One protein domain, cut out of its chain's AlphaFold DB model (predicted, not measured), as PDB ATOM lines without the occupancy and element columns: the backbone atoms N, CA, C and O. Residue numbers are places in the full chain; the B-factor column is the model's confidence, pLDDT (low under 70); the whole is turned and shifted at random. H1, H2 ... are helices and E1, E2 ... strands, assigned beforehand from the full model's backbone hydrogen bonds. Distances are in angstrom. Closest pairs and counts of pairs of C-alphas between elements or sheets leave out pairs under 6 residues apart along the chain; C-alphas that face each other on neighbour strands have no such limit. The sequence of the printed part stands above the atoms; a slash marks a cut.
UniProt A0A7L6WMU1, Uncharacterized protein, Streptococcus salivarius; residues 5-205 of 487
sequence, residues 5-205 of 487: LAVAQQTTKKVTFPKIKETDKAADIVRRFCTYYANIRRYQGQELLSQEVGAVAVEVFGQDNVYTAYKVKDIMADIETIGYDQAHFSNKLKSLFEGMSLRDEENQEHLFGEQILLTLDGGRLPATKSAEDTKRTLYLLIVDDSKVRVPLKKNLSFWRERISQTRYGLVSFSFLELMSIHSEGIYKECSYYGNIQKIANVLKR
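Overview. This is residues 5 to 205 of the 487 residues of an uncharacterized protein of Streptococcus salivarius (UniProt A0A7L6WMU1). A twisted five-stranded sheet has helices over both faces, H3 and H7 over one and H5 over the other, making three layers. H7 stands up between H3 and the long helix H2; H2 packs across H7, its residues 26 to 30 pack on H9, and short H1 lies farthest out, while residues 80 to 85 stick out at the opposite end. The printed part has 201 residues with nine named helices and five named strands, in the order H1 H2 H3 E1 H4 H5 H6 E2 E3 E4 E5 H7 H8 H9. The sheet, E1 E2 E3 E5 E4, is mixed, and the class is mixed, helices and strands. The whole is compact, with a radius of gyration of the C-alphas of 16.9 A and spans of 50 by 42 by 28 A.

Arrangement. H1, residues 5 to 9, and H2, residues 26 to 44, are close but not clearly touching; their closest C-alphas, Val 7 and Tyr 37, are 7.9 A apart. H3, residues 50 to 61, is over E1, residues 66 to 71, and E2, residues 116 to 121, at a height over the sheet of 8.7 A. Its line is at 32 degrees to E1 on the local plane, only just slantwise to the strands. E1 and E2 are antiparallel neighbours, with N 67 and O 119 within hydrogen-bond range at 2.9 A. H4, residues 72 to 76, is on the opposite face from H3, at a height over the sheet of 7.0 A. H5, residues 86 to 97, is on the same face as H4, over E3, residues 137 to 143, and E5, residues 167 to 172, at a height over the sheet of 10.1 A; the C-alphas of Leu 96 and Leu 170, the closest of H5 and E5, are 6.8 A apart. H6, residues 108 to 114, touches H4, with the closest C-alphas, Lys 73 and Gly 113, 4.3 A apart, and only grazes the sheet with residues 111 to 114. E2 and E3 form an antiparallel hairpin, with N 120 and O 138 at 2.8 A. E3 and E5 are parallel, with N 143 and O 171 at 2.8 A. E4, residues 156 to 160, is an edge strand and forms an antiparallel hairpin with E5, with N 159 and O 168 at 2.8 A. H7, residues 173 to 180, is on the same face as H3. H7 touches H3 at a steep tilt of 39 degrees, the same way, closest at the C-alphas of Val 60 and Ser 180, 5.0 A. H7 touches residues 30 to 38 of H2 at a steep tilt of 61 degrees, opposite ways, closest at the C-alphas of Cys 34 and Ser 174, 4.9 A. H8, residues 186 to 189, is close to H9, residues 192 to 205, but not clearly touching, with the C-alphas of Tyr 187 and Asn 195 closest at 7.4 A. H9 touches H2 about perpendicular, at 73 degrees, closest at the C-alphas of Ala 26 and Ala 200, 5.1 A. Every O i to N i+4 pair is within hydrogen-bond range in H1 to H7 and H9; H8 is too short for one.

Along the chain. H1 begins at C-alpha 5, (229.327, 237.368, 207.984). H2 is 27.3 A long, H3 15.6 A and H5 16.6 A. E3, from C-alpha 137 at (245.452, 220.183, 182.420), is 19.0 A long, and E5 17.0 A. H9, 20.2 A long, ends at C-alpha 205, (224.601, 226.828, 209.247).

Size, cuts and confidence. The C-alphas farthest apart, Glu 22 and Thr 81, are 53.2 A apart. The printed part has no cut. The long links are H1 to H2, E2 to E3 and E3 to E4. The mean pLDDT of the printed part is 77.4; 46 residues are under 70, among them 76 to 87, 122 to 136 and 182 to 190.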
ATOM      1  N   LEU A   5     229.438 236.277 207.009       83.44
ATOM      2  CA  LEU A   5     229.327 237.368 207.984       83.44
ATOM      3  C   LEU A   5     229.936 238.671 207.466       83.44
ATOM      4  O   LEU A   5     229.295 239.718 207.528       83.44
ATOM      5  N   ALA A   6     231.154 238.608 206.920       82.62
ATOM      6  CA  ALA A   6     231.845 239.784 206.397       82.62
ATOM      7  C   ALA A   6     231.067 240.397 205.223       82.62
ATOM      8  O   ALA A   6     230.865 241.607 205.156       82.62
ATOM      9  N   VAL A   7     230.535 239.552 204.337       79.75
ATOM     10  CA  VAL A   7     229.718 240.001 203.201       79.75
ATOM     11  C   VAL A   7     228.390 240.607 203.671       79.75
ATOM     12  O   VAL A   7     227.927 241.595 203.103       79.75
ATOM     13  N   ALA A   8     227.767 240.060 204.719       79.62
ATOM     14  CA  ALA A   8     226.545 240.617 205.302       79.62
ATOM     15  C   ALA A   8     226.739 242.047 205.839       79.62
ATOM     16  O   ALA A   8     225.851 242.892 205.675       79.62
ATOM     17  N   GLN A   9     227.905 242.334 206.425       79.38
ATOM     18  CA  GLN A   9     228.265 243.658 206.948       79.38
ATOM     19  C   GLN A   9     228.494 244.697 205.840       79.38
ATOM     20  O   GLN A   9     228.218 245.876 206.037       79.38
ATOM     21  N   GLN A  10     228.935 244.267 204.656       74.62
ATOM     22  CA  GLN A  10     229.186 245.149 203.506       74.62
ATOM     23  C   GLN A  10     227.919 245.522 202.713       74.62
ATOM     24  O   GLN A  10     227.985 246.255 201.724       74.62
ATOM     25  N   THR A  11     226.754 245.005 203.104       68.31
ATOM     26  CA  THR A  11     225.509 245.235 202.365       68.31
ATOM     27  C   THR A  11     225.046 246.676 202.367       68.31
ATOM     28  O   THR A  11     225.169 247.422 203.336       68.31
ATOM     29  N   THR A  12     224.395 247.049 201.268       69.06
ATOM     30  CA  THR A  12     223.743 248.349 201.125       69.06
ATOM     31  C   THR A  12     222.252 248.165 200.894       69.06
ATOM     32  O   THR A  12     221.800 247.105 200.468       69.06
ATOM     33  N   LYS A  13     221.456 249.226 201.091       65.00
ATOM     34  CA  LYS A  13     220.003 249.176 200.830       65.00
ATOM     35  C   LYS A  13     219.641 248.784 199.387       65.00
ATOM     36  O   LYS A  13     218.483 248.467 199.141       65.00
ATOM     37  N   LYS A  14     220.581 248.844 198.432       76.44
ATOM     38  CA  LYS A  14     220.328 248.460 197.033       76.44
ATOM     39  C   LYS A  14     220.455 246.954 196.793       76.44
ATOM     40  O   LYS A  14     219.965 246.476 195.773       76.44
ATOM     41  N   VAL A  15     221.082 246.215 197.708       86.25
ATOM     42  CA  VAL A  15     221.287 244.770 197.582       86.25
ATOM     43  C   VAL A  15     220.687 244.064 198.791       86.25
ATOM     44  O   VAL A  15     221.214 244.117 199.898       86.25
ATOM     45  N   THR A  16     219.561 243.391 198.574       87.81
ATOM     46  CA  THR A  16     218.841 242.683 199.634       87.81
ATOM     47  C   THR A  16     219.544 241.379 199.996       87.81
ATOM     48  O   THR A  16     219.802 240.550 199.119       87.81
ATOM     49  N   PHE A  17     219.792 241.170 201.292       91.50
ATOM     50  CA  PHE A  17     220.298 239.899 201.804       91.50
ATOM     51  C   PHE A  17     219.313 238.758 201.484       91.50
ATOM     52  O   PHE A  17     218.100 238.924 201.676       91.50
ATOM     53  N   PRO A  18     219.774 237.603 200.969       92.56
ATOM     54  CA  PRO A  18     218.887 236.508 200.602       92.56
ATOM     55  C   PRO A  18     218.107 235.978 201.801       92.56
ATOM     56  O   PRO A  18     218.694 235.705 202.837       92.56
ATOM     57  N   LYS A  19     216.800 235.741 201.648       90.38
ATOM     58  CA  LYS A  19     216.012 235.007 202.652       90.38
ATOM     59  C   LYS A  19     216.069 233.508 202.371       90.38
ATOM     60  O   LYS A  19     215.889 233.134 201.212       90.38
ATOM     61  N   ILE A  20     216.255 232.671 203.392       90.94
ATOM     62  CA  ILE A  20     216.161 231.200 203.305       90.94
ATOM     63  C   ILE A  20     214.896 230.711 204.024       90.94
ATOM     64  O   ILE A  20     214.556 231.192 205.101       90.94
ATOM     65  N   LYS A  21     214.208 229.739 203.421       86.19
ATOM     66  CA  LYS A  21     213.126 228.944 204.012       86.19
ATOM     67  C   LYS A  21     213.599 227.509 204.215       86.19
ATOM     68  O   LYS A  21     214.416 227.008 203.443       86.19
ATOM     69  N   GLU A  22     213.028 226.810 205.191       78.88
ATOM     70  CA  GLU A  22     213.343 225.396 205.444       78.88
ATOM     71  C   GLU A  22     213.095 224.505 204.217       78.88
ATOM     72  O   GLU A  22     213.888 223.609 203.929       78.88
ATOM     73  N   THR A  23     212.045 224.809 203.447       88.31
ATOM     74  CA  THR A  23     211.645 224.079 202.235       88.31
ATOM     75  C   THR A  23     212.494 224.391 201.000       88.31
ATOM     76  O   THR A  23     212.294 223.781 199.947       88.31
ATOM     77  N   ASP A  24     213.443 225.327 201.093       92.88
ATOM     78  CA  ASP A  24     214.257 225.713 199.948       92.88
ATOM     79  C   ASP A  24     215.250 224.611 199.555       92.88
ATOM     80  O   ASP A  24     216.021 224.088 200.371       92.88
ATOM     81  N   LYS A  25     215.282 224.305 198.253       94.19
ATOM     82  CA  LYS A  25     216.239 223.363 197.664       94.19
ATOM     83  C   LYS A  25     217.648 223.953 197.690       94.19
ATOM     84  O   LYS A  25     217.835 225.152 197.476       94.19
ATOM     85  N   ALA A  26     218.658 223.096 197.848       91.81
ATOM     86  CA  ALA A  26     220.065 223.507 197.887       91.81
ATOM     87  C   ALA A  26     220.467 224.374 196.679       91.81
ATOM     88  O   ALA A  26     221.079 225.427 196.835       91.81
ATOM     89  N   ALA A  27     220.028 223.986 195.481       90.81
ATOM     90  CA  ALA A  27     220.286 224.722 194.248       90.81
ATOM     91  C   ALA A  27     219.717 226.158 194.268       90.81
ATOM     92  O   ALA A  27     220.361 227.082 193.775       90.81
ATOM     93  N   ASP A  28     218.542 226.366 194.871       92.56
ATOM     94  CA  ASP A  28     217.913 227.688 194.983       92.56
ATOM     95  C   ASP A  28     218.575 228.572 196.040       92.56
ATOM     96  O   ASP A  28     218.640 229.791 195.880       92.56
ATOM     97  N   ILE A  29     219.078 227.972 197.120       93.12
ATOM     98  CA  ILE A  29     219.886 228.671 198.124       93.12
ATOM     99  C   ILE A  29     221.164 229.179 197.464       93.12
ATOM    100  O   ILE A  29     221.365 230.390 197.393       93.12
ATOM    101  N   VAL A  30     221.962 228.281 196.882       91.38
ATOM    102  CA  VAL A  30     223.235 228.642 196.243       91.38
ATOM    103  C   VAL A  30     223.026 229.686 195.144       91.38
ATOM    104  O   VAL A  30     223.722 230.695 195.121       91.38
ATOM    105  N   ARG A  31     222.000 229.531 194.294       91.56
ATOM    106  CA  ARG A  31     221.666 230.518 193.253       91.56
ATOM    107  C   ARG A  31     221.423 231.920 193.811       91.56
ATOM    108  O   ARG A  31     221.897 232.896 193.223       91.56
ATOM    109  N   ARG A  32     220.655 232.037 194.899       92.94
ATOM    110  CA  ARG A  32     220.359 233.337 195.518       92.94
ATOM    111  C   ARG A  32     221.618 233.977 196.085       92.94
ATOM    112  O   ARG A  32     221.808 235.167 195.867       92.94
ATOM    113  N   PHE A  33     222.484 233.200 196.732       92.56
ATOM    114  CA  PHE A  33     223.746 233.720 197.260       92.56
ATOM    115  C   PHE A  33     224.738 234.096 196.155       92.56
ATOM    116  O   PHE A  33     225.306 235.177 196.240       92.56
ATOM    117  N   CYS A  34     224.854 233.325 195.064       91.75
ATOM    118  CA  CYS A  34     225.642 233.756 193.902       91.75
ATOM    119  C   CYS A  34     225.122 235.087 193.343       91.75
ATOM    120  O   CYS A  34     225.882 236.011 193.092       91.75
ATOM    121  N   THR A  35     223.799 235.210 193.192       91.88
ATOM    122  CA  THR A  35     223.180 236.447 192.690       91.88
ATOM    123  C   THR A  35     223.453 237.629 193.619       91.88
ATOM    124  O   THR A  35     223.698 238.740 193.160       91.88
ATOM    125  N   TYR A  36     223.398 237.390 194.923       92.19
ATOM    126  CA  TYR A  36     223.661 238.389 195.944       92.19
ATOM    127  C   TYR A  36     225.123 238.863 195.928       92.19
ATOM    128  O   TYR A  36     225.344 240.068 195.869       92.19
ATOM    129  N   TYR A  37     226.097 237.951 195.857       90.75
ATOM    130  CA  TYR A  37     227.529 238.277 195.757       90.75
ATOM    131  C   TYR A  37     227.833 239.074 194.480       90.75
ATOM    132  O   TYR A  37     228.431 240.149 194.541       90.75
ATOM    133  N   ALA A  38     227.312 238.620 193.337       91.19
ATOM    134  CA  ALA A  38     227.423 239.335 192.069       91.19
ATOM    135  C   ALA A  38     226.855 240.762 192.141       91.19
ATOM    136  O   ALA A  38     227.455 241.704 191.626       91.19
ATOM    137  N   ASN A  39     225.697 240.939 192.786       91.19
ATOM    138  CA  ASN A  39     225.074 242.253 192.935       91.19
ATOM    139  C   ASN A  39     225.854 243.169 193.890       91.19
ATOM    140  O   ASN A  39     225.868 244.375 193.655       91.19
ATOM    141  N   ILE A  40     226.498 242.628 194.935       89.38
ATOM    142  CA  ILE A  40     227.389 243.402 195.814       89.38
ATOM    143  C   ILE A  40     228.556 243.962 195.008       89.38
ATOM    144  O   ILE A  40     228.724 245.181 194.983       89.38
ATOM    145  N   ARG A  41     229.294 243.108 194.287       89.50
ATOM    146  CA  ARG A  41     230.430 243.552 193.464       89.50
ATOM    147  C   ARG A  41     230.018 244.570 192.413       89.50
ATOM    148  O   ARG A  41     230.647 245.617 192.295       89.50
ATOM    149  N   ARG A  42     228.904 244.311 191.714       89.12
ATOM    150  CA  ARG A  42     228.350 245.252 190.730       89.12
ATOM    151  C   ARG A  42     228.054 246.607 191.364       89.12
ATOM    152  O   ARG A  42     228.363 247.640 190.787       89.12
ATOM    153  N   TYR A  43     227.437 246.607 192.544       87.12
ATOM    154  CA  TYR A  43     227.092 247.841 193.238       87.12
ATOM    155  C   TYR A  43     228.326 248.612 193.722       87.12
ATOM    156  O   TYR A  43     228.324 249.840 193.695       87.12
ATOM    157  N   GLN A  44     229.363 247.902 194.161       86.31
ATOM    158  CA  GLN A  44     230.627 248.489 194.601       86.31
ATOM    159  C   GLN A  44     231.516 248.939 193.431       86.31
ATOM    160  O   GLN A  44     232.495 249.639 193.662       86.31
ATOM    161  N   GLY A  45     231.182 248.561 192.191       84.69
ATOM    162  CA  GLY A  45     232.022 248.827 191.024       84.69
ATOM    163  C   GLY A  45     233.365 248.096 191.087       84.69
ATOM    164  O   GLY A  45     234.347 248.596 190.551       84.69
ATOM    165  N   GLN A  46     233.422 246.949 191.773       84.00
ATOM    166  CA  GLN A  46     234.660 246.187 191.934       84.00
ATOM    167  C   GLN A  46     235.018 245.492 190.617       84.00
ATOM    168  O   GLN A  46     234.248 244.678 190.107       84.00
ATOM    169  N   GLU A  47     236.193 245.809 190.078       86.88
ATOM    170  CA  GLU A  47     236.762 245.082 188.949       86.88
ATOM    171  C   GLU A  47     237.347 243.751 189.430       86.88
ATOM    172  O   GLU A  47     238.021 243.704 190.456       86.88
ATOM    173  N   LEU A  48     237.099 242.673 188.685       88.94
ATOM    174  CA  LEU A  48     237.625 241.358 189.022       88.94
ATOM    175  C   LEU A  48     239.101 241.235 188.618       88.94
ATOM    176  O   LEU A  48     239.429 241.221 187.427       88.94
ATOM    177  N   LEU A  49     239.993 241.101 189.602       90.88
ATOM    178  CA  LEU A  49     241.433 240.992 189.360       90.88
ATOM    179  C   LEU A  49     241.901 239.530 189.309       90.88
ATOM    180  O   LEU A  49     241.477 238.682 190.095       90.88
ATOM    181  N   SER A  50     242.862 239.227 188.428       90.00
ATOM    182  CA  SER A  50     243.429 237.872 188.305       90.00
ATOM    183  C   SER A  50     244.088 237.374 189.594       90.00
ATOM    184  O   SER A  50     244.013 236.187 189.896       90.00
ATOM    185  N   GLN A  51     244.678 238.278 190.384       90.00
ATOM    186  CA  GLN A  51     245.273 237.953 191.685       90.00
ATOM    187  C   GLN A  51     244.215 237.515 192.709       90.00
ATOM    188  O   GLN A  51     244.431 236.539 193.424       90.00
ATOM    189  N   GLU A  52     243.060 238.187 192.744       89.50
ATOM    190  CA  GLU A  52     241.941 237.823 193.624       89.50
ATOM    191  C   GLU A  52     241.387 236.448 193.244       89.50
ATOM    192  O   GLU A  52     241.229 235.577 194.100       89.50
ATOM    193  N   VAL A  53     241.168 236.213 191.946       91.38
ATOM    194  CA  VAL A  53     240.726 234.906 191.440       91.38
ATOM    195  C   VAL A  53     241.736 233.813 191.764       91.38
ATOM    196  O   VAL A  53     241.335 232.737 192.201       91.38
ATOM    197  N   GLY A  54     243.031 234.080 191.588       89.50
ATOM    198  CA  GLY A  54     244.103 233.154 191.945       89.50
ATOM    199  C   GLY A  54     244.089 232.798 193.432       89.50
ATOM    200  O   GLY A  54     244.134 231.619 193.772       89.50
ATOM    201  N   ALA A  55     243.945 233.787 194.319       88.81
ATOM    202  CA  ALA A  55     243.878 233.562 195.763       88.81
ATOM    203  C   ALA A  55     242.666 232.702 196.162       88.81
ATOM    204  O   ALA A  55     242.817 231.709 196.874       88.81
ATOM    205  N   VAL A  56     241.473 233.018 195.645       88.75
ATOM    206  CA  VAL A  56     240.260 232.218 195.895       88.75
ATOM    207  C   VAL A  56     240.404 230.811 195.303       88.75
ATOM    208  O   VAL A  56     240.010 229.827 195.927       88.75
ATOM    209  N   ALA A  57     241.005 230.678 194.120       86.56
ATOM    210  CA  ALA A  57     241.269 229.381 193.509       86.56
ATOM    211  C   ALA A  57     242.233 228.530 194.344       86.56
ATOM    212  O   ALA A  57     242.022 227.324 194.453       86.56
ATOM    213  N   VAL A  58     243.257 229.130 194.955       85.69
ATOM    214  CA  VAL A  58     244.180 228.430 195.861       85.69
ATOM    215  C   VAL A  58     243.446 227.921 197.100       85.69
ATOM    216  O   VAL A  58     243.682 226.784 197.497       85.69
ATOM    217  N   GLU A  59     242.518 228.700 197.662       84.00
ATOM    218  CA  GLU A  59     241.649 228.228 198.750       84.00
ATOM    219  C   GLU A  59     240.816 227.020 198.284       84.00
ATOM    220  O   GLU A  59     240.833 225.962 198.904       84.00
ATOM    221  N   VAL A  60     240.135 227.123 197.141       81.56
ATOM    222  CA  VAL A  60     239.205 226.084 196.662       81.56
ATOM    223  C   VAL A  60     239.907 224.801 196.203       81.56
ATOM    224  O   VAL A  60     239.438 223.695 196.493       81.56
ATOM    225  N   PHE A  61     240.988 224.935 195.437       79.62
ATOM    226  CA  PHE A  61     241.642 223.828 194.739       79.62
ATOM    227  C   PHE A  61     242.965 223.411 195.385       79.62
ATOM    228  O   PHE A  61     243.428 222.306 195.114       79.62
ATOM    229  N   GLY A  62     243.545 224.219 196.272       79.06
ATOM    230  CA  GLY A  62     244.850 223.989 196.888       79.06
ATOM    231  C   GLY A  62     246.001 224.560 196.058       79.06
ATOM    232  O   GLY A  62     245.996 224.473 194.830       79.06
ATOM    233  N   GLN A  63     247.009 225.102 196.745       81.12
ATOM    234  CA  GLN A  63     248.140 225.813 196.141       81.12
ATOM    235  C   GLN A  63     248.871 224.995 195.070       81.12
ATOM    236  O   GLN A  63     249.120 225.504 193.984       81.12
ATOM    237  N   ASP A  64     249.123 223.711 195.331       77.88
ATOM    238  CA  ASP A  64     249.844 222.827 194.402       77.88
ATOM    239  C   ASP A  64     249.087 222.544 193.095       77.88
ATOM    240  O   ASP A  64     249.659 221.989 192.160       77.88
ATOM    241  N   ASN A  65     247.792 222.870 193.032       76.31
ATOM    242  CA  ASN A  65     246.950 222.578 191.876       76.31
ATOM    243  C   ASN A  65     246.659 223.818 191.025       76.31
ATOM    244  O   ASN A  65     246.085 223.654 189.951       76.31
ATOM    245  N   VAL A  66     247.004 225.028 191.479       80.19
ATOM    246  CA  VAL A  66     246.757 226.279 190.749       80.19
ATOM    247  C   VAL A  66     248.050 226.751 190.106       80.19
ATOM    248  O   VAL A  66     248.968 227.183 190.795       80.19
ATOM    249  N   TYR A  67     248.117 226.691 188.778       76.38
ATOM    250  CA  TYR A  67     249.315 227.096 188.047       76.38
ATOM    251  C   TYR A  67     249.309 228.584 187.725       76.38
ATOM    252  O   TYR A  67     250.288 229.279 187.982       76.38
ATOM    253  N   THR A  68     248.218 229.074 187.135       82.00
ATOM    254  CA  THR A  68     248.138 230.444 186.628       82.00
ATOM    255  C   THR A  68     246.710 230.986 186.649       82.00
ATOM    256  O   THR A  68     245.750 230.220 186.538       82.00
ATOM    257  N   ALA A  69     246.581 232.311 186.764       86.31
ATOM    258  CA  ALA A  69     245.340 233.064 186.600       86.31
ATOM    259  C   ALA A  69     245.642 234.342 185.805       86.31
ATOM    260  O   ALA A  69     246.410 235.180 186.275       86.31
ATOM    261  N   TYR A  70     245.044 234.496 184.624       86.62
ATOM    262  CA  TYR A  70     245.263 235.658 183.751       86.62
ATOM    263  C   TYR A  70     243.961 236.113 183.104       86.62
ATOM    264  O   TYR A  70     243.069 235.289 182.888       86.62
ATOM    265  N   LYS A  71     243.844 237.399 182.753       87.38
ATOM    266  CA  LYS A  71     242.748 237.824 181.876       87.38
ATOM    267  C   LYS A  71     242.921 237.169 180.513       87.38
ATOM    268  O   LYS A  71     244.038 237.057 180.013       87.38
ATOM    269  N   VAL A  72     241.812 236.760 179.905       84.88
ATOM    270  CA  VAL A  72     241.810 236.083 178.606       84.88
ATOM    271  C   VAL A  72     242.550 236.930 177.577       84.88
ATOM    272  O   VAL A  72     243.437 236.402 176.917       84.88
ATOM    273  N   LYS A  73     242.264 238.235 177.492       84.56
ATOM    274  CA  LYS A  73     242.898 239.155 176.532       84.56
ATOM    275  C   LYS A  73     244.428 239.197 176.629       84.56
ATOM    276  O   LYS A  73     245.078 239.309 175.597       84.56
ATOM    277  N   ASP A  74     244.981 239.072 177.838       82.25
ATOM    278  CA  ASP A  74     246.421 239.214 178.086       82.25
ATOM    279  C   ASP A  74     247.180 237.991 177.567       82.25
ATOM    280  O   ASP A  74     248.285 238.102 177.053       82.25
ATOM    281  N   ILE A  75     246.544 236.821 177.637       73.56
ATOM    282  CA  ILE A  75     247.112 235.567 177.146       73.56
ATOM    283  C   ILE A  75     246.663 235.231 175.730       73.56
ATOM    284  O   ILE A  75     247.239 234.331 175.140       73.56
ATOM    285  N   MET A  76     245.657 235.901 175.152       66.25
ATOM    286  CA  MET A  76     245.239 235.601 173.773       66.25
ATOM    287  C   MET A  76     246.395 235.801 172.784       66.25
ATOM    288  O   MET A  76     246.500 235.015 171.848       66.25
ATOM    289  N   ALA A  77     247.264 236.789 173.035       59.41
ATOM    290  CA  ALA A  77     248.481 237.032 172.261       59.41
ATOM    291  C   ALA A  77     249.596 236.014 172.572       59.41
ATOM    292  O   ALA A  77     250.273 235.548 171.663       59.41
ATOM    293  N   ASP A  78     249.761 235.595 173.830       54.59
ATOM    294  CA  ASP A  78     250.785 234.605 174.210       54.59
ATOM    295  C   ASP A  78     250.408 233.171 173.794       54.59
ATOM    296  O   ASP A  78     251.269 232.366 173.438       54.59
ATOM    297  N   ILE A  79     249.113 232.846 173.764       50.38
ATOM    298  CA  ILE A  79     248.569 231.565 173.287       50.38
ATOM    299  C   ILE A  79     248.889 231.348 171.795       50.38
ATOM    300  O   ILE A  79     248.995 230.200 171.370       50.38
ATOM    301  N   GLU A  80     249.132 232.409 171.011       46.28
ATOM    302  CA  GLU A  80     249.612 232.311 169.619       46.28
ATOM    303  C   GLU A  80     250.990 231.632 169.501       46.28
ATOM    304  O   GLU A  80     251.345 231.146 168.427       46.28
ATOM    305  N   THR A  81     251.758 231.534 170.592       44.78
ATOM    306  CA  THR A  81     253.112 230.950 170.593       44.78
ATOM    307  C   THR A  81     253.177 229.482 171.036       44.78
ATOM    308  O   THR A  81     254.226 228.847 170.900       44.78
ATOM    309  N   ILE A  82     252.072 228.897 171.519       43.34
ATOM    310  CA  ILE A  82     252.023 227.523 172.049       43.34
ATOM    311  C   ILE A  82     251.254 226.627 171.064       43.34
ATOM    312  O   ILE A  82     250.045 226.741 170.900       43.34
ATOM    313  N   GLY A  83     251.966 225.739 170.367       44.94
ATOM    314  CA  GLY A  83     251.409 224.911 169.292       44.94
ATOM    315  C   GLY A  83     250.299 223.912 169.687       44.94
ATOM    316  O   GLY A  83     250.258 223.396 170.801       44.94
ATOM    317  N   TYR A  84     249.502 223.580 168.659       47.47
ATOM    318  CA  TYR A  84     248.283 222.749 168.531       47.47
ATOM    319  C   TYR A  84     246.917 223.407 168.849       47.47
ATOM    320  O   TYR A  84     246.556 223.665 169.990       47.47
ATOM    321  N   ASP A  85     246.171 223.618 167.751       58.28
ATOM    322  CA  ASP A  85     244.793 224.108 167.549       58.28
ATOM    323  C   ASP A  85     244.298 225.260 168.453       58.28
ATOM    324  O   ASP A  85     243.293 225.165 169.160       58.28
ATOM    325  N   GLN A  86     244.998 226.399 168.374       61.72
ATOM    326  CA  GLN A  86     244.610 227.696 168.951       61.72
ATOM    327  C   GLN A  86     243.160 228.077 168.623       61.72
ATOM    328  O   GLN A  86     242.424 228.552 169.494       61.72
ATOM    329  N   ALA A  87     242.751 227.883 167.365       61.94
ATOM    330  CA  ALA A  87     241.397 228.176 166.924       61.94
ATOM    331  C   ALA A  87     240.407 227.308 167.696       61.94
ATOM    332  O   ALA A  87     239.428 227.827 168.220       61.94
ATOM    333  N   HIS A  88     240.687 226.016 167.859       70.75
ATOM    334  CA  HIS A  88     239.861 225.137 168.675       70.75
ATOM    335  C   HIS A  88     239.830 225.540 170.149       70.75
ATOM    336  O   HIS A  88     238.742 225.622 170.712       70.75
ATOM    337  N   PHE A  89     240.971 225.844 170.775       70.31
ATOM    338  CA  PHE A  89     241.035 226.279 172.177       70.31
ATOM    339  C   PHE A  89     240.231 227.567 172.418       70.31
ATOM    340  O   PHE A  89     239.357 227.622 173.288       70.31
ATOM    341  N   SER A  90     240.480 228.587 171.594       69.44
ATOM    342  CA  SER A  90     239.809 229.888 171.652       69.44
ATOM    343  C   SER A  90     238.318 229.762 171.347       69.44
ATOM    344  O   SER A  90     237.491 230.213 172.137       69.44
ATOM    345  N   ASN A  91     237.944 229.058 170.271       77.00
ATOM    346  CA  ASN A  91     236.543 228.793 169.937       77.00
ATOM    347  C   ASN A  91     235.856 227.977 171.028       77.00
ATOM    348  O   ASN A  91     234.673 228.183 171.294       77.00
ATOM    349  N   LYS A  92     236.577 227.077 171.707       78.56
ATOM    350  CA  LYS A  92     236.007 226.316 172.811       78.56
ATOM    351  C   LYS A  92     235.698 227.226 173.985       78.56
ATOM    352  O   LYS A  92     234.553 227.208 174.428       78.56
ATOM    353  N   LEU A  93     236.647 228.040 174.447       75.75
ATOM    354  CA  LEU A  93     236.410 229.002 175.527       75.75
ATOM    355  C   LEU A  93     235.310 230.009 175.168       75.75
ATOM    356  O   LEU A  93     234.404 230.224 175.977       75.75
ATOM    357  N   LYS A  94     235.326 230.542 173.940       79.94
ATOM    358  CA  LYS A  94     234.261 231.405 173.414       79.94
ATOM    359  C   LYS A  94     232.909 230.699 173.457       79.94
ATOM    360  O   LYS A  94     231.983 231.243 174.041       79.94
ATOM    361  N   SER A  95     232.812 229.445 173.006       81.88
ATOM    362  CA  SER A  95     231.563 228.665 173.055       81.88
ATOM    363  C   SER A  95     231.022 228.435 174.474       81.88
ATOM    364  O   SER A  95     229.817 228.259 174.660       81.88
ATOM    365  N   LEU A  96     231.890 228.433 175.497       76.12
ATOM    366  CA  LEU A  96     231.445 228.357 176.892       76.12
ATOM    367  C   LEU A  96     230.778 229.663 177.331       76.12
ATOM    368  O   LEU A  96     229.781 229.633 178.062       76.12
ATOM    369  N   PHE A  97     231.331 230.785 176.868       79.00
ATOM    370  CA  PHE A  97     230.837 232.133 177.119       79.00
ATOM    371  C   PHE A  97     229.602 232.487 176.274       79.00
ATOM    372  O   PHE A  97     228.711 233.209 176.723       79.00
ATOM    373  N   GLU A  98     229.506 231.928 175.071       77.38
ATOM    374  CA  GLU A  98     228.392 232.120 174.152       77.38
ATOM    375  C   GLU A  98     227.048 231.693 174.773       77.38
ATOM    376  O   GLU A  98     226.899 230.699 175.503       77.38
ATOM    377  N   GLY A  99     226.027 232.506 174.503       71.81
ATOM    378  CA  GLY A  99     224.686 232.330 175.054       71.81
ATOM    379  C   GLY A  99     224.519 232.808 176.499       71.81
ATOM    380  O   GLY A  99     223.507 232.476 177.121       71.81
ATOM    381  N   MET A 100     225.474 233.556 177.059       81.38
ATOM    382  CA  MET A 100     225.232 234.334 178.275       81.38
ATOM    383  C   MET A 100     224.623 235.698 177.953       81.38
ATOM    384  O   MET A 100     224.975 236.333 176.964       81.38
ATOM    385  N   SER A 101     223.706 236.158 178.805       81.62
ATOM    386  CA  SER A 101     223.106 237.486 178.660       81.62
ATOM    387  C   SER A 101     223.936 238.525 179.400       81.62
ATOM    388  O   SER A 101     224.214 238.366 180.591       81.62
ATOM    389  N   LEU A 102     224.277 239.607 178.711       82.31
ATOM    390  CA  LEU A 102     224.970 240.752 179.293       82.31
ATOM    391  C   LEU A 102     224.046 241.501 180.263       82.31
ATOM    392  O   LEU A 102     222.819 241.484 180.110       82.31
ATOM    393  N   ARG A 103     224.616 242.104 181.310       77.69
ATOM    394  CA  ARG A 103     223.855 242.929 182.266       77.69
ATOM    395  C   ARG A 103     223.835 244.407 181.898       77.69
ATOM    396  O   ARG A 103     222.940 245.094 182.389       77.69
ATOM    397  N   ASP A 104     224.779 244.830 181.067       76.38
ATOM    398  CA  ASP A 104     224.999 246.190 180.583       76.38
ATOM    399  C   ASP A 104     225.278 246.152 179.065       76.38
ATOM    400  O   ASP A 104     225.534 245.078 178.510       76.38
ATOM    401  N   GLU A 105     225.205 247.302 178.387       70.25
ATOM    402  CA  GLU A 105     225.424 247.456 176.934       70.25
ATOM    403  C   GLU A 105     226.919 247.395 176.551       70.25
ATOM    404  O   GLU A 105     227.430 248.221 175.799       70.25
ATOM    405  N   GLU A 106     227.656 246.428 177.096       72.69
ATOM    406  CA  GLU A 106     229.060 246.194 176.746       72.69
ATOM    407  C   GLU A 106     229.187 245.287 175.513       72.69
ATOM    408  O   GLU A 106     228.329 244.455 175.221       72.69
ATOM    409  N   ASN A 107     230.294 245.409 174.776       79.94
ATOM    410  CA  ASN A 107     230.594 244.491 173.680       79.94
ATOM    411  C   ASN A 107     230.952 243.100 174.241       79.94
ATOM    412  O   ASN A 107     231.855 242.966 175.068       79.94
ATOM    413  N   GLN A 108     230.274 242.056 173.754       78.88
ATOM    414  CA  GLN A 108     230.465 240.670 174.189       78.88
ATOM    415  C   GLN A 108     231.910 240.163 174.007       78.88
ATOM    416  O   GLN A 108     232.385 239.399 174.845       78.88
ATOM    417  N   GLU A 109     232.619 240.587 172.956       78.44
ATOM    418  CA  GLU A 109     234.021 240.206 172.727       78.44
ATOM    419  C   GLU A 109     234.969 240.888 173.708       78.44
ATOM    420  O   GLU A 109     235.860 240.241 174.260       78.44
ATOM    421  N   HIS A 110     234.746 242.179 173.968       81.88
ATOM    422  CA  HIS A 110     235.508 242.912 174.972       81.88
ATOM    423  C   HIS A 110     235.330 242.260 176.345       81.88
ATOM    424  O   HIS A 110     236.310 241.919 177.005       81.88
ATOM    425  N   LEU A 111     234.081 241.983 176.728       83.12
ATOM    426  CA  LEU A 111     233.782 241.363 178.008       83.12
ATOM    427  C   LEU A 111     234.362 239.951 178.120       83.12
ATOM    428  O   LEU A 111     234.854 239.598 179.187       83.12
ATOM    429  N   PHE A 112     234.357 239.156 177.044       84.94
ATOM    430  CA  PHE A 112     235.033 237.856 177.021       84.94
ATOM    431  C   PHE A 112     236.537 237.988 177.311       84.94
ATOM    432  O   PHE A 112     237.075 237.215 178.102       84.94
ATOM    433  N   GLY A 113     237.199 238.991 176.729       83.50
ATOM    434  CA  GLY A 113     238.612 239.284 176.979       83.50
ATOM    435  C   GLY A 113     238.922 239.680 178.427       83.50
ATOM    436  O   GLY A 113     240.008 239.375 178.922       83.50
ATOM    437  N   GLU A 114     237.972 240.308 179.125       88.12
ATOM    438  CA  GLU A 114     238.103 240.678 180.544       88.12
ATOM    439  C   GLU A 114     237.850 239.515 181.519       88.12
ATOM    440  O   GLU A 114     238.103 239.659 182.714       88.12
ATOM    441  N   GLN A 115     237.361 238.361 181.045       90.56
ATOM    442  CA  GLN A 115     237.205 237.175 181.893       90.56
ATOM    443  C   GLN A 115     238.566 236.591 182.268       90.56
ATOM    444  O   GLN A 115     239.569 236.848 181.602       90.56
ATOM    445  N   ILE A 116     238.613 235.770 183.317       91.25
ATOM    446  CA  ILE A 116     239.876 235.208 183.812       91.25
ATOM    447  C   ILE A 116     239.967 233.733 183.449       91.25
ATOM    448  O   ILE A 116     239.072 232.949 183.754       91.25
ATOM    449  N   LEU A 117     241.065 233.337 182.814       89.31
ATOM    450  CA  LEU A 117     241.405 231.942 182.601       89.31
ATOM    451  C   LEU A 117     242.290 231.451 183.746       89.31
ATOM    452  O   LEU A 117     243.365 231.997 183.997       89.31
ATOM    453  N   LEU A 118     241.840 230.392 184.406       87.56
ATOM    454  CA  LEU A 118     242.571 229.694 185.451       87.56
ATOM    455  C   LEU A 118     243.075 228.347 184.916       87.56
ATOM    456  O   LEU A 118     242.297 227.575 184.348       87.56
ATOM    457  N   THR A 119     244.352 228.044 185.129       84.19
ATOM    458  CA  THR A 119     244.956 226.766 184.723       84.19
ATOM    459  C   THR A 119     245.233 225.905 185.949       84.19
ATOM    460  O   THR A 119     245.922 226.341 186.873       84.19
ATOM    461  N   LEU A 120     244.696 224.683 185.954       79.12
ATOM    462  CA  LEU A 120     244.711 223.763 187.093       79.12
ATOM    463  C   LEU A 120     245.325 222.395 186.755       79.12
ATOM    464  O   LEU A 120     245.208 221.919 185.619       79.12
ATOM    465  N   ASP A 121     245.879 221.708 187.762       72.81
ATOM    466  CA  ASP A 121     246.171 220.270 187.679       72.81
ATOM    467  C   ASP A 121     244.867 219.454 187.732       72.81
ATOM    468  O   ASP A 121     244.191 219.324 188.754       72.81
ATOM    469  N   GLY A 122     244.498 218.877 186.595       60.84
ATOM    470  CA  GLY A 122     243.326 218.033 186.407       60.84
ATOM    471  C   GLY A 122     243.492 216.586 186.882       60.84
ATOM    472  O   GLY A 122     242.504 215.850 186.846       60.84
ATOM    473  N   GLY A 123     244.683 216.168 187.334       55.28
ATOM    474  CA  GLY A 123     244.942 214.823 187.865       55.28
ATOM    475  C   GLY A 123     244.320 214.536 189.241       55.28
ATOM    476  O   GLY A 123     244.267 213.380 189.654       55.28
ATOM    477  N   ARG A 124     243.833 215.562 189.958       50.06
ATOM    478  CA  ARG A 124     243.345 215.455 191.354       50.06
ATOM    479  C   ARG A 124     241.900 215.927 191.584       50.06
ATOM    480  O   ARG A 124     241.463 216.029 192.729       50.06
ATOM    481  N   LEU A 125     241.145 216.200 190.520       51.38
ATOM    482  CA  LEU A 125     239.712 216.530 190.590       51.38
ATOM    483  C   LEU A 125     238.875 215.238 190.551       51.38
ATOM    484  O   LEU A 125     239.309 214.282 189.903       51.38
ATOM    485  N   PRO A 126     237.684 215.185 191.184       43.66
ATOM    486  CA  PRO A 126     236.932 213.954 191.394       43.66
ATOM    487  C   PRO A 126     236.762 213.200 190.081       43.66
ATOM    488  O   PRO A 126     236.198 213.705 189.102       43.66
ATOM    489  N   ALA A 127     237.323 211.992 190.052       41.41
ATOM    490  CA  ALA A 127     237.344 211.160 188.870       41.41
ATOM    491  C   ALA A 127     235.905 210.853 188.446       41.41
ATOM    492  O   ALA A 127     235.150 210.175 189.143       41.41
ATOM    493  N   THR A 128     235.516 211.296 187.253       41.81
ATOM    494  CA  THR A 128     234.394 210.684 186.545       41.81
ATOM    495  C   THR A 128     234.811 209.261 186.155       41.81
ATOM    496  O   THR A 128     235.341 209.062 185.072       41.81
ATOM    497  N   LYS A 129     234.644 208.298 187.072       39.16
ATOM    498  CA  LYS A 129     234.658 206.828 186.885       39.16
ATOM    499  C   LYS A 129     235.708 206.190 185.938       39.16
ATOM    500  O   LYS A 129     235.440 205.117 185.409       39.16
ATOM    501  N   SER A 130     236.908 206.742 185.750       43.25
ATOM    502  CA  SER A 130     238.012 205.995 185.114       43.25
ATOM    503  C   SER A 130     239.350 206.310 185.773       43.25
ATOM    504  O   SER A 130     239.722 207.475 185.892       43.25
ATOM    505  N   ALA A 131     240.044 205.264 186.218       39.16
ATOM    506  CA  ALA A 131     241.205 205.310 187.108       39.16
ATOM    507  C   ALA A 131     242.573 205.425 186.393       39.16
ATOM    508  O   ALA A 131     243.595 205.168 187.016       39.16
ATOM    509  N   GLU A 132     242.624 205.816 185.116       45.56
ATOM    510  CA  GLU A 132     243.868 205.797 184.315       45.56
ATOM    511  C   GLU A 132     244.481 207.179 184.002       45.56
ATOM    512  O   GLU A 132     245.418 207.281 183.218       45.56
ATOM    513  N   ASP A 133     244.015 208.269 184.614       47.03
ATOM    514  CA  ASP A 133     244.355 209.622 184.152       47.03
ATOM    515  C   ASP A 133     245.369 210.353 185.045       47.03
ATOM    516  O   ASP A 133     245.007 211.204 185.857       47.03
ATOM    517  N   THR A 134     246.658 210.068 184.864       44.56
ATOM    518  CA  THR A 134     247.748 210.881 185.430       44.56
ATOM    519  C   THR A 134     248.218 211.920 184.398       44.56
ATOM    520  O   THR A 134     248.634 211.563 183.303       44.56
ATOM    521  N   LYS A 135     248.157 213.212 184.773       51.84
ATOM    522  CA  LYS A 135     248.474 214.438 183.990       51.84
ATOM    523  C   LYS A 135     247.404 214.901 182.990       51.84
ATOM    524  O   LYS A 135     247.545 214.752 181.780       51.84
ATOM    525  N   ARG A 136     246.358 215.559 183.496       64.69
ATOM    526  CA  ARG A 136     245.444 216.369 182.672       64.69
ATOM    527  C   ARG A 136     245.556 217.826 183.070       64.69
ATOM    528  O   ARG A 136     245.503 218.098 184.256       64.69
ATOM    529  N   THR A 137     245.630 218.753 182.126       71.31
ATOM    530  CA  THR A 137     245.452 220.183 182.420       71.31
ATOM    531  C   THR A 137     243.961 220.518 182.363       71.31
ATOM    532  O   THR A 137     243.270 220.118 181.419       71.31
ATOM    533  N   LEU A 138     243.445 221.222 183.373       78.94
ATOM    534  CA  LEU A 138     242.104 221.810 183.344       78.94
ATOM    535  C   LEU A 138     242.221 223.319 183.118       78.94
ATOM    536  O   LEU A 138     242.830 224.020 183.919       78.94
ATOM    537  N   TYR A 139     241.558 223.804 182.075       83.44
ATOM    538  CA  TYR A 139     241.354 225.226 181.824       83.44
ATOM    539  C   TYR A 139     239.967 225.632 182.311       83.44
ATOM    540  O   TYR A 139     238.958 225.110 181.835       83.44
ATOM    541  N   LEU A 140     239.909 226.539 183.276       86.75
ATOM    542  CA  LEU A 140     238.677 226.978 183.913       86.75
ATOM    543  C   LEU A 140     238.448 228.456 183.600       86.75
ATOM    544  O   LEU A 140     239.193 229.317 184.060       86.75
ATOM    545  N   LEU A 141     237.419 228.750 182.808       90.25
ATOM    546  CA  LEU A 141     236.998 230.120 182.545       90.25
ATOM    547  C   LEU A 141     236.205 230.640 183.748       90.25
ATOM    548  O   LEU A 141     235.110 230.149 184.035       90.25
ATOM    549  N   ILE A 142     236.763 231.623 184.442       92.69
ATOM    550  CA  ILE A 142     236.130 232.325 185.552       92.69
ATOM    551  C   ILE A 142     235.356 233.511 184.999       92.69
ATOM    552  O   ILE A 142     235.934 234.446 184.443       92.69
ATOM    553  N   VAL A 143     234.035 233.440 185.147       92.31
ATOM    554  CA  VAL A 143     233.102 234.440 184.643       92.31
ATOM    555  C   VAL A 143     232.768 235.455 185.726       92.31
ATOM    556  O   VAL A 143     232.227 235.087 186.771       92.31
ATOM    557  N   ASP A 144     233.006 236.730 185.447       92.50
ATOM    558  CA  ASP A 144     232.515 237.858 186.226       92.50
ATOM    559  C   ASP A 144     230.992 237.991 186.062       92.50
ATOM    560  O   ASP A 144     230.440 238.660 185.181       92.50
ATOM    561  N   ASP A 145     230.283 237.313 186.955       91.88
ATOM    562  CA  ASP A 145     228.831 237.277 187.009       91.88
ATOM    563  C   ASP A 145     228.197 238.563 187.569       91.88
ATOM    564  O   ASP A 145     226.962 238.662 187.627       91.88
ATOM    565  N   SER A 146     229.014 239.568 187.920       91.19
ATOM    566  CA  SER A 146     228.568 240.941 188.188       91.19
ATOM    567  C   SER A 146     228.247 241.707 186.896       91.19
ATOM    568  O   SER A 146     227.317 242.519 186.893       91.19
ATOM    569  N   LYS A 147     228.919 241.359 185.786       90.00
ATOM    570  CA  LYS A 147     228.727 241.916 184.432       90.00
ATOM    571  C   LYS A 147     227.888 241.014 183.523       90.00
ATOM    572  O   LYS A 147     227.196 241.482 182.619       90.00
ATOM    573  N   VAL A 148     227.867 239.709 183.804       88.75
ATOM    574  CA  VAL A 148     227.162 238.706 182.989       88.75
ATOM    575  C   VAL A 148     226.106 237.956 183.799       88.75
ATOM    576  O   VAL A 148     226.270 237.677 184.985       88.75
ATOM    577  N   ARG A 149     224.976 237.599 183.180       86.25
ATOM    578  CA  ARG A 149     223.996 236.683 183.782       86.25
ATOM    579  C   ARG A 149     224.392 235.241 183.485       86.25
ATOM    580  O   ARG A 149     224.262 234.781 182.352       86.25
ATOM    581  N   VAL A 150     224.793 234.515 184.524       84.31
ATOM    582  CA  VAL A 150     225.141 233.094 184.426       84.31
ATOM    583  C   VAL A 150     223.935 232.232 184.830       84.31
ATOM    584  O   VAL A 150     223.448 232.335 185.961       84.31
ATOM    585  N   PRO A 151     223.394 231.387 183.930       80.19
ATOM    586  CA  PRO A 151     222.351 230.434 184.291       80.19
ATOM    587  C   PRO A 151     222.850 229.467 185.365       80.19
ATOM    588  O   PRO A 151     223.977 228.993 185.283       80.19
ATOM    589  N   LEU A 152     221.988 229.070 186.307       72.94
ATOM    590  CA  LEU A 152     222.394 228.201 187.420       72.94
ATOM    591  C   LEU A 152     223.116 226.929 186.960       72.94
ATOM    592  O   LEU A 152     224.152 226.590 187.511       72.94
ATOM    593  N   LYS A 153     222.611 226.258 185.916       73.56
ATOM    594  CA  LYS A 153     223.233 225.044 185.355       73.56
ATOM    595  C   LYS A 153     224.650 225.274 184.810       73.56
ATOM    596  O   LYS A 153     225.374 224.302 184.660       73.56
ATOM    597  N   LYS A 154     225.012 226.526 184.504       77.00
ATOM    598  CA  LYS A 154     226.323 226.958 184.008       77.00
ATOM    599  C   LYS A 154     227.220 227.564 185.103       77.00
ATOM    600  O   LYS A 154     228.378 227.809 184.812       77.00
ATOM    601  N   ASN A 155     226.745 227.773 186.342       79.25
ATOM    602  CA  ASN A 155     227.566 228.345 187.434       79.25
ATOM    603  C   ASN A 155     228.818 227.514 187.747       79.25
ATOM    604  O   ASN A 155     229.808 228.060 188.215       79.25
ATOM    605  N   LEU A 156     228.752 226.206 187.500       81.88
ATOM    606  CA  LEU A 156     229.892 225.302 187.479       81.88
ATOM    607  C   LEU A 156     229.594 224.238 186.423       81.88
ATOM    608  O   LEU A 156     228.610 223.505 186.518       81.88
ATOM    609  N   SER A 157     230.412 224.167 185.384       77.50
ATOM    610  CA  SER A 157     230.251 223.193 184.308       77.50
ATOM    611  C   SER A 157     231.604 222.730 183.805       77.50
ATOM    612  O   SER A 157     232.546 223.512 183.731       77.50
ATOM    613  N   PHE A 158     231.684 221.447 183.459       75.06
ATOM    614  CA  PHE A 158     232.894 220.819 182.949       75.06
ATOM    615  C   PHE A 158     232.591 220.057 181.675       75.06
ATOM    616  O   PHE A 158     231.578 219.363 181.573       75.06
ATOM    617  N   TRP A 159     233.519 220.138 180.734       71.06
ATOM    618  CA  TRP A 159     233.478 219.423 179.474       71.06
ATOM    619  C   TRP A 159     234.811 218.717 179.268       71.06
ATOM    620  O   TRP A 159     235.885 219.297 179.433       71.06
ATOM    621  N   ARG A 160     234.729 217.437 178.907       67.31
ATOM    622  CA  ARG A 160     235.885 216.646 178.498       67.31
ATOM    623  C   ARG A 160     235.904 216.581 176.985       67.31
ATOM    624  O   ARG A 160     234.907 216.208 176.366       67.31
ATOM    625  N   GLU A 161     237.044 216.906 176.408       66.00
ATOM    626  CA  GLU A 161     237.285 216.632 175.007       66.00
ATOM    627  C   GLU A 161     237.623 215.143 174.834       66.00
ATOM    628  O   GLU A 161     238.335 214.555 175.647       66.00
ATOM    629  N   ARG A 162     237.047 214.487 173.817       59.31
ATOM    630  CA  ARG A 162     237.243 213.039 173.610       59.31
ATOM    631  C   ARG A 162     238.622 212.698 173.040       59.31
ATOM    632  O   ARG A 162     239.054 211.563 173.198       59.31
ATOM    633  N   ILE A 163     239.260 213.656 172.369       59.19
ATOM    634  CA  ILE A 163     240.475 213.448 171.569       59.19
ATOM    635  C   ILE A 163     241.727 213.936 172.320       59.19
ATOM    636  O   ILE A 163     242.812 213.408 172.097       59.19
ATOM    637  N   SER A 164     241.581 214.873 173.263       63.25
ATOM    638  CA  SER A 164     242.681 215.406 174.073       63.25
ATOM    639  C   SER A 164     242.582 214.967 175.541       63.25
ATOM    640  O   SER A 164     241.521 214.604 176.054       63.25
ATOM    641  N   GLN A 165     243.711 215.013 176.251       65.31
ATOM    642  CA  GLN A 165     243.755 214.862 177.713       65.31
ATOM    643  C   GLN A 165     243.335 216.159 178.439       65.31
ATOM    644  O   GLN A 165     243.418 216.241 179.664       65.31
ATOM    645  N   THR A 166     242.859 217.168 177.706       70.56
ATOM    646  CA  THR A 166     242.511 218.491 178.224       70.56
ATOM    647  C   THR A 166     241.059 218.536 178.687       70.56
ATOM    648  O   THR A 166     240.145 217.987 178.060       70.56
ATOM    649  N   ARG A 167     240.822 219.214 179.811       76.56
ATOM    650  CA  ARG A 167     239.472 219.529 180.283       76.56
ATOM    651  C   ARG A 167     239.248 221.028 180.217       76.56
ATOM    652  O   ARG A 167     240.147 221.807 180.515       76.56
ATOM    653  N   TYR A 168     238.023 221.401 179.879       79.19
ATOM    654  CA  TYR A 168     237.567 222.780 179.918       79.19
ATOM    655  C   TYR A 168     236.449 222.892 180.939       79.19
ATOM    656  O   TYR A 168     235.627 221.982 181.083       79.19
ATOM    657  N   GLY A 169     236.393 224.009 181.639       81.75
ATOM    658  CA  GLY A 169     235.323 224.301 182.566       81.75
ATOM    659  C   GLY A 169     234.954 225.769 182.556       81.75
ATOM    660  O   GLY A 169     235.685 226.614 182.046       81.75
ATOM    661  N   LEU A 170     233.803 226.049 183.148       86.75
ATOM    662  CA  LEU A 170     233.301 227.390 183.363       86.75
ATOM    663  C   LEU A 170     232.767 227.497 184.780       86.75
ATOM    664  O   LEU A 170     232.032 226.608 185.222       86.75
ATOM    665  N   VAL A 171     233.131 228.576 185.469       89.31
ATOM    666  CA  VAL A 171     232.686 228.864 186.833       89.31
ATOM    667  C   VAL A 171     232.373 230.340 186.970       89.31
ATOM    668  O   VAL A 171     233.177 231.172 186.570       89.31
ATOM    669  N   SER A 172     231.221 230.687 187.538       92.06
ATOM    670  CA  SER A 172     230.980 232.080 187.919       92.06
ATOM    671  C   SER A 172     231.792 232.443 189.155       92.06
ATOM    672  O   SER A 172     231.905 231.642 190.085       92.06
ATOM    673  N   PHE A 173     232.335 233.657 189.200       93.19
ATOM    674  CA  PHE A 173     233.192 234.067 190.305       93.19
ATOM    675  C   PHE A 173     232.462 234.003 191.654       93.19
ATOM    676  O   PHE A 173     233.004 233.429 192.594       93.19
ATOM    677  N   SER A 174     231.187 234.418 191.735       91.94
ATOM    678  CA  SER A 174     230.417 234.238 192.981       91.94
ATOM    679  C   SER A 174     230.293 232.780 193.413       91.94
ATOM    680  O   SER A 174     230.226 232.488 194.603       91.94
ATOM    681  N   PHE A 175     230.180 231.840 192.470       90.62
ATOM    682  CA  PHE A 175     230.109 230.423 192.816       90.62
ATOM    683  C   PHE A 175     231.462 229.923 193.328       90.62
ATOM    684  O   PHE A 175     231.489 229.200 194.320       90.62
ATOM    685  N   LEU A 176     232.569 230.356 192.713       89.50
ATOM    686  CA  LEU A 176     233.924 230.061 193.186       89.50
ATOM    687  C   LEU A 176     234.159 230.607 194.605       89.50
ATOM    688  O   LEU A 176     234.677 229.893 195.461       89.50
ATOM    689  N   GLU A 177     233.712 231.828 194.892       89.62
ATOM    690  CA  GLU A 177     233.774 232.393 196.243       89.62
ATOM    691  C   GLU A 177     232.954 231.574 197.239       89.62
ATOM    692  O   GLU A 177     233.460 231.234 198.305       89.62
ATOM    693  N   LEU A 178     231.726 231.174 196.890       89.06
ATOM    694  CA  LEU A 178     230.921 230.302 197.751       89.06
ATOM    695  C   LEU A 178     231.579 228.937 197.996       89.06
ATOM    696  O   LEU A 178     231.401 228.353 199.064       89.06
ATOM    697  N   MET A 179     232.343 228.423 197.029       84.31
ATOM    698  CA  MET A 179     233.138 227.211 197.222       84.31
ATOM    699  C   MET A 179     234.283 227.434 198.218       84.31
ATOM    700  O   MET A 179     234.591 226.520 198.984       84.31
ATOM    701  N   SER A 180     234.886 228.629 198.240       83.88
ATOM    702  CA  SER A 180     236.003 228.955 199.143       83.88
ATOM    703  C   SER A 180     235.601 228.942 200.620       83.88
ATOM    704  O   SER A 180     236.396 228.525 201.458       83.88
ATOM    705  N   ILE A 181     234.334 229.259 200.928       75.81
ATOM    706  CA  ILE A 181     233.750 229.218 202.289       75.81
ATOM    707  C   ILE A 181     233.844 227.814 202.912       75.81
ATOM    708  O   ILE A 181     233.782 227.636 204.122       75.81
ATOM    709  N   HIS A 182     234.001 226.789 202.077       67.50
ATOM    710  CA  HIS A 182     233.945 225.379 202.446       67.50
ATOM    711  C   HIS A 182     235.272 224.644 202.142       67.50
ATOM    712  O   HIS A 182     235.314 223.418 202.039       67.50
ATOM    713  N   SER A 183     236.374 225.377 201.972       57.75
ATOM    714  CA  SER A 183     237.668 224.865 201.494       57.75
ATOM    715  C   SER A 183     238.476 223.994 202.479       57.75
ATOM    716  O   SER A 183     239.696 223.915 202.386       57.75
ATOM    717  N   GLU A 184     237.831 223.190 203.330       54.88
ATOM    718  CA  GLU A 184     238.488 222.054 204.007       54.88
ATOM    719  C   GLU A 184     238.708 220.862 203.038       54.88
ATOM    720  O   GLU A 184     238.394 219.711 203.331       54.88
ATOM    721  N   GLY A 185     239.216 221.123 201.825       51.72
ATOM    722  CA  GLY A 185     239.686 220.087 200.888       51.72
ATOM    723  C   GLY A 185     238.614 219.332 200.088       51.72
ATOM    724  O   GLY A 185     238.916 218.346 199.414       51.72
ATOM    725  N   ILE A 186     237.362 219.786 200.108       50.25
ATOM    726  CA  ILE A 186     236.215 218.958 199.707       50.25
ATOM    727  C   ILE A 186     235.995 218.862 198.186       50.25
ATOM    728  O   ILE A 186     235.317 217.942 197.712       50.25
ATOM    729  N   TYR A 187     236.605 219.742 197.384       55.22
ATOM    730  CA  TYR A 187     236.453 219.645 195.930       55.22
ATOM    731  C   TYR A 187     236.997 218.326 195.367       55.22
ATOM    732  O   TYR A 187     236.530 217.883 194.324       55.22
ATOM    733  N   LYS A 188     237.917 217.655 196.074       52.59
ATOM    734  CA  LYS A 188     238.541 216.401 195.629       52.59
ATOM    735  C   LYS A 188     237.558 215.227 195.464       52.59
ATOM    736  O   LYS A 188     237.890 214.280 194.761       52.59
ATOM    737  N   GLU A 189     236.341 215.288 196.025       50.06
ATOM    738  CA  GLU A 189     235.493 214.088 196.171       50.06
ATOM    739  C   GLU A 189     234.032 214.209 195.689       50.06
ATOM    740  O   GLU A 189     233.294 213.226 195.747       50.06
ATOM    741  N   CYS A 190     233.552 215.372 195.223       54.19
ATOM    742  CA  CYS A 190     232.110 215.589 194.996       54.19
ATOM    743  C   CYS A 190     231.719 216.007 193.572       54.19
ATOM    744  O   CYS A 190     232.355 216.843 192.936       54.19
ATOM    745  N   SER A 191     230.600 215.454 193.086       71.88
ATOM    746  CA  SER A 191     229.938 215.897 191.851       71.88
ATOM    747  C   SER A 191     229.395 217.329 191.985       71.88
ATOM    748  O   SER A 191     229.224 217.828 193.097       71.88
ATOM    749  N   TYR A 192     229.039 217.975 190.865       74.25
ATOM    750  CA  TYR A 192     228.379 219.294 190.848       74.25
ATOM    751  C   TYR A 192     227.221 219.400 191.862       74.25
ATOM    752  O   TYR A 192     227.160 220.336 192.656       74.25
ATOM    753  N   TYR A 193     226.335 218.398 191.887       78.00
ATOM    754  CA  TYR A 193     225.210 218.354 192.824       78.00
ATOM    755  C   TYR A 193     225.657 218.165 194.279       78.00
ATOM    756  O   TYR A 193     225.076 218.776 195.175       78.00
ATOM    757  N   GLY A 194     226.705 217.368 194.512       80.38
ATOM    758  CA  GLY A 194     227.311 217.217 195.834       80.38
ATOM    759  C   GLY A 194     227.871 218.540 196.361       80.38
ATOM    760  O   GLY A 194     227.593 218.907 197.499       80.38
ATOM    761  N   ASN A 195     228.569 219.301 195.513       79.38
ATOM    762  CA  ASN A 195     229.093 220.622 195.871       79.38
ATOM    763  C   ASN A 195     227.968 221.605 196.214       79.38
ATOM    764  O   ASN A 195     228.032 222.264 197.247       79.38
ATOM    765  N   ILE A 196     226.891 221.644 195.422       86.69
ATOM    766  CA  ILE A 196     225.719 222.478 195.731       86.69
ATOM    767  C   ILE A 196     225.122 222.134 197.095       86.69
ATOM    768  O   ILE A 196     224.795 223.037 197.863       86.69
ATOM    769  N   GLN A 197     224.965 220.844 197.401       87.62
ATOM    770  CA  GLN A 197     224.387 220.423 198.674       87.62
ATOM    771  C   GLN A 197     225.260 220.854 199.852       87.62
ATOM    772  O   GLN A 197     224.752 221.359 200.851       87.62
ATOM    773  N   LYS A 198     226.574 220.683 199.720       84.94
ATOM    774  CA  LYS A 198     227.535 221.045 200.758       84.94
ATOM    775  C   LYS A 198     227.594 222.555 201.000       84.94
ATOM    776  O   LYS A 198     227.451 222.979 202.145       84.94
ATOM    777  N   ILE A 199     227.670 223.360 199.937       87.50
ATOM    778  CA  ILE A 199     227.604 224.829 200.033       87.50
ATOM    779  C   ILE A 199     226.287 225.253 200.693       87.50
ATOM    780  O   ILE A 199     226.290 226.061 201.614       87.50
ATOM    781  N   ALA A 200     225.151 224.686 200.273       90.31
ATOM    782  CA  ALA A 200     223.860 225.019 200.867       90.31
ATOM    783  C   ALA A 200     223.790 224.684 202.365       90.31
ATOM    784  O   ALA A 200     223.170 225.434 203.115       90.31
ATOM    785  N   ASN A 201     224.413 223.590 202.808       88.31
ATOM    786  CA  ASN A 201     224.463 223.225 204.224       88.31
ATOM    787  C   ASN A 201     225.291 224.229 205.041       88.31
ATOM    788  O   ASN A 201     224.844 224.639 206.110       88.31
ATOM    789  N   VAL A 202     226.447 224.664 204.526       87.31
ATOM    790  CA  VAL A 202     227.262 225.720 205.156       87.31
ATOM    791  C   VAL A 202     226.494 227.032 205.220       87.31
ATOM    792  O   VAL A 202     226.369 227.614 206.292       87.31
ATOM    793  N   LEU A 203     225.894 227.446 204.100       89.88
ATOM    794  CA  LEU A 203     225.074 228.651 204.046       89.88
ATOM    795  C   LEU A 203     223.946 228.595 205.073       89.88
ATOM    796  O   LEU A 203     223.743 229.575 205.767       89.88
ATOM    797  N   LYS A 204     223.248 227.459 205.220       89.75
ATOM    798  CA  LYS A 204     222.208 227.281 206.251       89.75
ATOM    799  C   LYS A 204     222.765 227.380 207.673       89.75
ATOM    800  O   LYS A 204     222.113 227.977 208.520       89.75
ATOM    801  N   ARG A 205     223.943 226.806 207.932       86.56
ATOM    802  CA  ARG A 205     224.601 226.828 209.247       86.56
ATOM    803  C   ARG A 205     224.992 228.246 209.668       86.56
ATOM    804  O   ARG A 205     224.799 228.606 210.821       86.56
TER     805      ARG A 205